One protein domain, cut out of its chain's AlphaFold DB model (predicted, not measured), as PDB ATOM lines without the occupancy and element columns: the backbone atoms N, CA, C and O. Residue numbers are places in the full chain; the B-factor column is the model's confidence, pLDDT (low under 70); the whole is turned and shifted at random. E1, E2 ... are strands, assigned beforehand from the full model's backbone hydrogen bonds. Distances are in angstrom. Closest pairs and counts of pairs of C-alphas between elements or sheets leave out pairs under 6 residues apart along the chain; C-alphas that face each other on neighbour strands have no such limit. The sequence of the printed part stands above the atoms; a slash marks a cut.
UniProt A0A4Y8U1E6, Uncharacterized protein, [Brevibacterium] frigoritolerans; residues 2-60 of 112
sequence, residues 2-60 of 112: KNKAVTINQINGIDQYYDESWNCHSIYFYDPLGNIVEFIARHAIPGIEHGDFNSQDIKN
ATOM      1  N   LYS A   2      -1.484  25.846 -22.635       46.25
ATOM      2  CA  LYS A   2      -0.808  24.897 -23.538       46.25
ATOM      3  C   LYS A   2      -0.342  23.705 -22.697       46.25
ATOM      4  O   LYS A   2       0.323  23.937 -21.690       46.25
ATOM      5  N   ASN A   3      -0.679  22.479 -23.099       55.06
ATOM      6  CA  ASN A   3      -0.057  21.274 -22.549       55.06
ATOM      7  C   ASN A   3       1.451  21.383 -22.796       55.06
ATOM      8  O   ASN A   3       1.897  21.333 -23.941       55.06
ATOM      9  N   LYS A   4       2.225  21.611 -21.734       66.75
ATOM     10  CA  LYS A   4       3.679  21.496 -21.783       66.75
ATOM     11  C   LYS A   4       3.992  20.022 -21.547       66.75
ATOM     12  O   LYS A   4       3.972  19.577 -20.407       66.75
ATOM     13  N   ALA A   5       4.174  19.273 -22.627       80.75
ATOM     14  CA  ALA A   5       4.640  17.894 -22.570       80.75
ATOM     15  C   ALA A   5       6.157  17.869 -22.790       80.75
ATOM     16  O   ALA A   5       6.672  18.643 -23.600       80.75
ATOM     17  N   VAL A   6       6.850  16.991 -22.068       86.44
ATOM     18  CA  VAL A   6       8.248  16.623 -22.325       86.44
ATOM     19  C   VAL A   6       8.273  15.215 -22.908       86.44
ATOM     20  O   VAL A   6       7.441  14.382 -22.552       86.44
ATOM     21  N   THR A   7       9.194  14.962 -23.830       91.69
ATOM     22  CA  THR A   7       9.421  13.621 -24.378       91.69
ATOM     23  C   THR A   7      10.405  12.889 -23.476       91.69
ATOM     24  O   THR A   7      11.449  13.445 -23.141       91.69
ATOM     25  N   ILE A   8      10.066  11.660 -23.087       94.38
ATOM     26  CA  ILE A   8      10.986  10.779 -22.367       94.38
ATOM     27  C   ILE A   8      12.020  10.231 -23.355       94.38
ATOM     28  O   ILE A   8      11.686   9.842 -24.474       94.38
ATOM     29  N   ASN A   9      13.283  10.250 -22.947       92.94
ATOM     30  CA  ASN A   9      14.401   9.743 -23.723       92.94
ATOM     31  C   ASN A   9      14.425   8.212 -23.675       92.94
ATOM     32  O   ASN A   9      14.242   7.612 -22.620       92.94
ATOM     33  N   GLN A  10      14.736   7.598 -24.814       91.56
ATOM     34  CA  GLN A  10      14.886   6.152 -24.926       91.56
ATOM     35  C   GLN A  10      16.343   5.728 -24.796       91.56
ATOM     36  O   GLN A  10      17.210   6.220 -25.519       91.56
ATOM     37  N   ILE A  11      16.593   4.741 -23.942       84.38
ATOM     38  CA  ILE A  11      17.876   4.049 -23.835       84.38
ATOM     39  C   ILE A  11      17.667   2.680 -24.472       84.38
ATOM     40  O   ILE A  11      16.885   1.893 -23.967       84.38
ATOM     41  N   ASN A  12      18.297   2.382 -25.612       87.81
ATOM     42  CA  ASN A  12      18.085   1.119 -26.348       87.81
ATOM     43  C   ASN A  12      16.605   0.814 -26.691       87.81
ATOM     44  O   ASN A  12      16.203  -0.348 -26.750       87.81
ATOM     45  N   GLY A  13      15.795   1.851 -26.926       90.94
ATOM     46  CA  GLY A  13      14.376   1.717 -27.285       90.94
ATOM     47  C   GLY A  13      13.415   1.537 -26.106       90.94
ATOM     48  O   GLY A  13      12.233   1.299 -26.340       90.94
ATOM     49  N   ILE A  14      13.895   1.651 -24.862       91.44
ATOM     50  CA  ILE A  14      13.060   1.634 -23.651       91.44
ATOM     51  C   ILE A  14      13.082   2.997 -22.952       91.44
ATOM     52  O   ILE A  14      14.131   3.632 -22.849       91.44
ATOM     53  N   ASP A  15      11.917   3.439 -22.474       93.38
ATOM     54  CA  ASP A  15      11.734   4.734 -21.792       93.38
ATOM     55  C   ASP A  15      12.144   4.678 -20.306       93.38
ATOM     56  O   ASP A  15      12.449   5.702 -19.696       93.38
ATOM     57  N   GLN A  16      12.142   3.475 -19.719       94.25
ATOM     58  CA  GLN A  16      12.472   3.210 -18.320       94.25
ATOM     59  C   GLN A  16      13.669   2.269 -18.246       94.25
ATOM     60  O   GLN A  16      13.647   1.184 -18.827       94.25
ATOM     61  N   TYR A  17      14.692   2.662 -17.495       94.88
ATOM     62  CA  TYR A  17      15.898   1.871 -17.279       94.88
ATOM     63  C   TYR A  17      15.921   1.318 -15.853       94.88
ATOM     64  O   TYR A  17      15.664   2.059 -14.906       94.88
ATOM     65  N   TYR A  18      16.213   0.026 -15.702       95.44
ATOM     66  CA  TYR A  18      16.460  -0.604 -14.405       95.44
ATOM     67  C   TYR A  18      17.959  -0.813 -14.218       95.44
ATOM     68  O   TYR A  18      18.594  -1.463 -15.051       95.44
ATOM     69  N   ASP A  19      18.505  -0.312 -13.113       94.44
ATOM     70  CA  ASP A  19      19.876  -0.600 -12.702       94.44
ATOM     71  C   ASP A  19      19.864  -1.589 -11.530       94.44
ATOM     72  O   ASP A  19      19.448  -1.258 -10.416       94.44
ATOM     73  N   GLU A  20      20.322  -2.816 -11.777       94.94
ATOM     74  CA  GLU A  20      20.399  -3.863 -10.754       94.94
ATOM     75  C   GLU A  20      21.418  -3.519  -9.661       94.94
ATOM     76  O   GLU A  20      21.159  -3.733  -8.476       94.94
ATOM     77  N   SER A  21      22.561  -2.936 -10.040       93.12
ATOM     78  CA  SER A  21      23.605  -2.557  -9.089       93.12
ATOM     79  C   SER A  21      23.085  -1.492  -8.140       93.12
ATOM     80  O   SER A  21      23.321  -1.599  -6.941       93.12
ATOM     81  N   TRP A  22      22.345  -0.500  -8.637       94.50
ATOM     82  CA  TRP A  22      21.793   0.599  -7.845       94.50
ATOM     83  C   TRP A  22      20.419   0.308  -7.238       94.50
ATOM     84  O   TRP A  22      20.016   1.005  -6.309       94.50
ATOM     85  N   ASN A  23      19.753  -0.760  -7.682       95.38
ATOM     86  CA  ASN A  23      18.400  -1.144  -7.294       95.38
ATOM     87  C   ASN A  23      17.397   0.016  -7.431       95.38
ATOM     88  O   ASN A  23      16.684   0.386  -6.489       95.38
ATOM     89  N   CYS A  24      17.363   0.606  -8.623       95.81
ATOM     90  CA  CYS A  24      16.487   1.723  -8.938       95.81
ATOM     91  C   CYS A  24      15.957   1.651 -10.369       95.81
ATOM     92  O   CYS A  24      16.559   1.021 -11.241       95.81
ATOM     93  N   HIS A  25      14.836   2.327 -10.602       95.81
ATOM     94  CA  HIS A  25      14.367   2.636 -11.949       95.81
ATOM     95  C   HIS A  25      14.518   4.116 -12.246       95.81
ATOM     96  O   HIS A  25      14.228   4.941 -11.381       95.81
ATOM     97  N   SER A  26      14.858   4.429 -13.491       96.50
ATOM     98  CA  SER A  26      15.038   5.801 -13.941       96.50
ATOM     99  C   SER A  26      14.335   6.073 -15.264       96.50
ATOM    100  O   SER A  26      14.301   5.218 -16.152       96.50
ATOM    101  N   ILE A  27      13.799   7.285 -15.395       96.44
ATOM    102  CA  ILE A  27      13.394   7.879 -16.675       96.44
ATOM    103  C   ILE A  27      14.143   9.196 -16.861       96.44
ATOM    104  O   ILE A  27      14.394   9.912 -15.889       96.44
ATOM    105  N   TYR A  28      14.457   9.534 -18.110       96.12
ATOM    106  CA  TYR A  28      15.259  10.710 -18.443       96.12
ATOM    107  C   TYR A  28      14.540  11.591 -19.454       96.12
ATOM    108  O   TYR A  28      13.873  11.094 -20.357       96.12
ATOM    109  N   PHE A  29      14.703  12.902 -19.345       95.94
ATOM    110  CA  PHE A  29      14.235  13.862 -20.343       95.94
ATOM    111  C   PHE A  29      15.112  15.112 -20.322       95.94
ATOM    112  O   PHE A  29      15.880  15.333 -19.388       95.94
ATOM    113  N   TYR A  30      14.999  15.934 -21.362       95.19
ATOM    114  CA  TYR A  30      15.667  17.230 -21.403       95.19
ATOM    115  C   TYR A  30      14.736  18.341 -20.935       95.19
ATOM    116  O   TYR A  30      13.572  18.411 -21.342       95.19
ATOM    117  N   ASP A  31      15.261  19.245 -20.114       94.12
ATOM    118  CA  ASP A  31      14.603  20.524 -19.878       94.12
ATOM    119  C   ASP A  31      14.807  21.487 -21.076       94.12
ATOM    120  O   ASP A  31      15.570  21.191 -22.001       94.12
ATOM    121  N   PRO A  32      14.146  22.663 -21.102       92.94
ATOM    122  CA  PRO A  32      14.290  23.614 -22.208       92.94
ATOM    123  C   PRO A  32      15.701  24.184 -22.422       92.94
ATOM    124  O   PRO A  32      15.937  24.804 -23.457       92.94
ATOM    125  N   LEU A  33      16.610  24.034 -21.454       94.75
ATOM    126  CA  LEU A  33      18.004  24.473 -21.544       94.75
ATOM    127  C   LEU A  33      18.954  23.324 -21.915       94.75
ATOM    128  O   LEU A  33      20.150  23.558 -22.074       94.75
ATOM    129  N   GLY A  34      18.431  22.108 -22.095       92.25
ATOM    130  CA  GLY A  34      19.212  20.925 -22.441       92.25
ATOM    131  C   GLY A  34      19.837  20.219 -21.239       92.25
ATOM    132  O   GLY A  34      20.690  19.356 -21.437       92.25
ATOM    133  N   ASN A  35      19.423  20.537 -20.006       94.75
ATOM    134  CA  ASN A  35      19.839  19.753 -18.846       94.75
ATOM    135  C   ASN A  35      19.207  18.362 -18.919       94.75
ATOM    136  O   ASN A  35      18.024  18.234 -19.246       94.75
ATOM    137  N   ILE A  36      19.979  17.331 -18.576       95.12
ATOM    138  CA  ILE A  36      19.446  15.984 -18.365       95.12
ATOM    139  C   ILE A  36      18.741  15.990 -17.011       95.12
ATOM    140  O   ILE A  36      19.374  16.214 -15.980       95.12
ATOM    141  N   VAL A  37      17.436  15.753 -17.027       96.69
ATOM    142  CA  VAL A  37      16.627  15.573 -15.827       96.69
ATOM    143  C   VAL A  37      16.274  14.103 -15.707       96.69
ATOM    144  O   VAL A  37      15.841  13.474 -16.673       96.69
ATOM    145  N   GLU A  38      16.456  13.574 -14.507       97.00
ATOM    146  CA  GLU A  38      16.148  12.198 -14.152       97.00
ATOM    147  C   GLU A  38      15.072  12.174 -13.069       97.00
ATOM    148  O   GLU A  38      15.157  12.898 -12.075       97.00
ATOM    149  N   PHE A  39      14.085  11.296 -13.239       95.81
ATOM    150  CA  PHE A  39      13.333  10.780 -12.100       95.81
ATOM    151  C   PHE A  39      13.849   9.389 -11.775       95.81
ATOM    152  O   PHE A  39      13.729   8.487 -12.601       95.81
ATOM    153  N   ILE A  40      14.384   9.239 -10.566       95.75
ATOM    154  CA  ILE A  40      14.927   7.992 -10.035       95.75
ATOM    155  C   ILE A  40      14.048   7.484  -8.889       95.75
ATOM    156  O   ILE A  40      13.841   8.161  -7.881       95.75
ATOM    157  N   ALA A  41      13.534   6.268  -9.033       94.62
ATOM    158  CA  ALA A  41      12.813   5.542  -8.000       94.62
ATOM    159  C   ALA A  41      13.772   4.565  -7.310       94.62
ATOM    160  O   ALA A  41      14.111   3.520  -7.865       94.62
ATOM    161  N   ARG A  42      14.220   4.903  -6.095       94.31
ATOM    162  CA  ARG A  42      15.095   4.040  -5.287       94.31
ATOM    163  C   ARG A  42      14.274   3.043  -4.488       94.31
ATOM    164  O   ARG A  42      13.537   3.437  -3.590       94.31
ATOM    165  N   HIS A  43      14.423   1.753  -4.769       93.19
ATOM    166  CA  HIS A  43      13.581   0.733  -4.137       93.19
ATOM    167  C   HIS A  43      13.947   0.444  -2.676       93.19
ATOM    168  O   HIS A  43      13.157  -0.151  -1.949       93.19
ATOM    169  N   ALA A  44      15.143   0.844  -2.239       89.94
ATOM    170  CA  ALA A  44      15.577   0.700  -0.853       89.94
ATOM    171  C   ALA A  44      14.998   1.785   0.079       89.94
ATOM    172  O   ALA A  44      14.987   1.590   1.295       89.94
ATOM    173  N   ILE A  45      14.460   2.883  -0.471       87.75
ATOM    174  CA  ILE A  45      13.777   3.928   0.299       87.75
ATOM    175  C   ILE A  45      12.262   3.688   0.218       87.75
ATOM    176  O   ILE A  45      11.688   3.799  -0.868       87.75
ATOM    177  N   PRO A  46      11.576   3.418   1.343       82.00
ATOM    178  CA  PRO A  46      10.131   3.230   1.347       82.00
ATOM    179  C   PRO A  46       9.380   4.427   0.743       82.00
ATOM    180  O   PRO A  46       9.619   5.598   1.070       82.00
ATOM    181  N   GLY A  47       8.451   4.131  -0.163       72.81
ATOM    182  CA  GLY A  47       7.480   5.092  -0.674       72.81
ATOM    183  C   GLY A  47       6.334   5.322   0.313       72.81
ATOM    184  O   GLY A  47       6.084   4.506   1.196       72.81
ATOM    185  N   ILE A  48       5.622   6.433   0.135       67.12
ATOM    186  CA  ILE A  48       4.270   6.597   0.670       67.12
ATOM    187  C   ILE A  48       3.350   6.453  -0.541       67.12
ATOM    188  O   ILE A  48       3.389   7.289  -1.437       67.12
ATOM    189  N   GLU A  49       2.590   5.362  -0.615       68.44
ATOM    190  CA  GLU A  49       1.674   5.104  -1.732       68.44
ATOM    191  C   GLU A  49       0.304   5.727  -1.452       68.44
ATOM    192  O   GLU A  49      -0.514   5.157  -0.723       68.44
ATOM    193  N   HIS A  50       0.025   6.888  -2.044       71.38
ATOM    194  CA  HIS A  50      -1.313   7.479  -2.037       71.38
ATOM    195  C   HIS A  50      -1.700   7.979  -3.434       71.38
ATOM    196  O   HIS A  50      -1.332   9.079  -3.826       71.38
ATOM    197  N   GLY A  51      -2.511   7.197  -4.155       84.81
ATOM    198  CA  GLY A  51      -3.114   7.618  -5.425       84.81
ATOM    199  C   GLY A  51      -2.134   7.714  -6.598       84.81
ATOM    200  O   GLY A  51      -1.070   7.099  -6.586       84.81
ATOM    201  N   ASP A  52      -2.532   8.457  -7.631       90.06
ATOM    202  CA  ASP A  52      -1.716   8.671  -8.826       90.06
ATOM    203  C   ASP A  52      -0.562   9.643  -8.540       90.06
ATOM    204  O   ASP A  52      -0.755  10.688  -7.909       90.06
ATOM    205  N   PHE A  53       0.623   9.327  -9.072       88.06
ATOM    206  CA  PHE A  53       1.808  10.179  -8.958       88.06
ATOM    207  C   PHE A  53       1.548  11.593  -9.488       88.06
ATOM    208  O   PHE A  53       1.012  11.794 -10.583       88.06
ATOM    209  N   ASN A  54       2.011  12.587  -8.740       89.50
ATOM    210  CA  ASN A  54       2.022  13.981  -9.141       89.50
ATOM    211  C   ASN A  54       3.280  14.698  -8.621       89.50
ATOM    212  O   ASN A  54       4.107  14.149  -7.898       89.50
ATOM    213  N   SER A  55       3.441  15.969  -8.987       90.50
ATOM    214  CA  SER A  55       4.648  16.733  -8.651       90.50
ATOM    215  C   SER A  55       4.893  16.919  -7.147       90.50
ATOM    216  O   SER A  55       6.019  17.234  -6.778       90.50
ATOM    217  N   GLN A  56       3.877  16.773  -6.286       90.25
ATOM    218  CA  GLN A  56       4.046  16.844  -4.828       90.25
ATOM    219  C   GLN A  56       4.716  15.590  -4.250       90.25
ATOM    220  O   GLN A  56       5.209  15.636  -3.128       90.25
ATOM    221  N   ASP A  57       4.775  14.496  -5.018       90.12
ATOM    222  CA  ASP A  57       5.402  13.239  -4.596       90.12
ATOM    223  C   ASP A  57       6.921  13.222  -4.864       90.12
ATOM    224  O   ASP A  57       7.623  12.286  -4.472       90.12
ATOM    225  N   ILE A  58       7.459  14.262  -5.517       91.81
ATOM    226  CA  ILE A  58       8.901  14.437  -5.731       91.81
ATOM    227  C   ILE A  58       9.549  14.834  -4.400       91.81
ATOM    228  O   ILE A  58       9.317  15.923  -3.880       91.81
ATOM    229  N   LYS A  59      10.389  13.948  -3.857       91.12
ATOM    230  CA  LYS A  59      10.919  14.071  -2.492       91.12
ATOM    231  C   LYS A  59      12.099  15.040  -2.365       91.12
ATOM    232  O   LYS A  59      12.121  15.878  -1.467       91.12
ATOM    233  N   ASN A  60      13.102  14.904  -3.227       92.88
ATOM    234  CA  ASN A  60      14.389  15.583  -3.082       92.88
ATOM    235  C   ASN A  60      15.191  15.547  -4.389       92.88
ATOM    236  O   ASN A  60      14.865  14.820  -5.326       92.88
TER     237      ASN A  60
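What this domain is: This is residues 2 to 60 of the 112 residues of an uncharacterized protein of [Brevibacterium] frigoritolerans (UniProt A0A4Y8U1E6). You will find little regular structure here: one small antiparallel sheet, a long hairpin E2-E3 with short E1 beside E2, and two long unnamed tails, of which residues 50 to 56 stick out free. The 59 printed residues have no named helix and three strands, ordered E1, E2, E3 in chain and sheet, all strand in class but only 17 residues. The whole is loose, radius of gyration of the C-alphas 13.0 A, spanning 33 by 28 by 18 A.

How they stand to each other: Start at inner strand E2, residues 24 to 30. Edge strand E3, residues 36 to 42, is antiparallel to it at 163 degrees; look at N 41 and O 25, 2.8 A. Edge strand E1, residues 17 to 19, is antiparallel to E2 at 138 degrees, with N 17 and O 26 at 2.9 A. E1 and E3 are apart. The three form a meander, each strand the antiparallel neighbour of the one before.

Where its parts are: Find C-alpha 17 at (15.898, 1.871, -17.279), where E1 begins, 6.5 A long. E2 runs 19.9 A; E3 runs 18.2 A to C-alpha 42 at (15.095, 4.040, -5.287).

The domain as a whole: The C-alphas farthest apart, Lys 2 and Ser 21, are 39.5 A apart. The printed part has no cut; both links are tight. Residues 2 to 4 and 48 to 49 have pLDDT under 70.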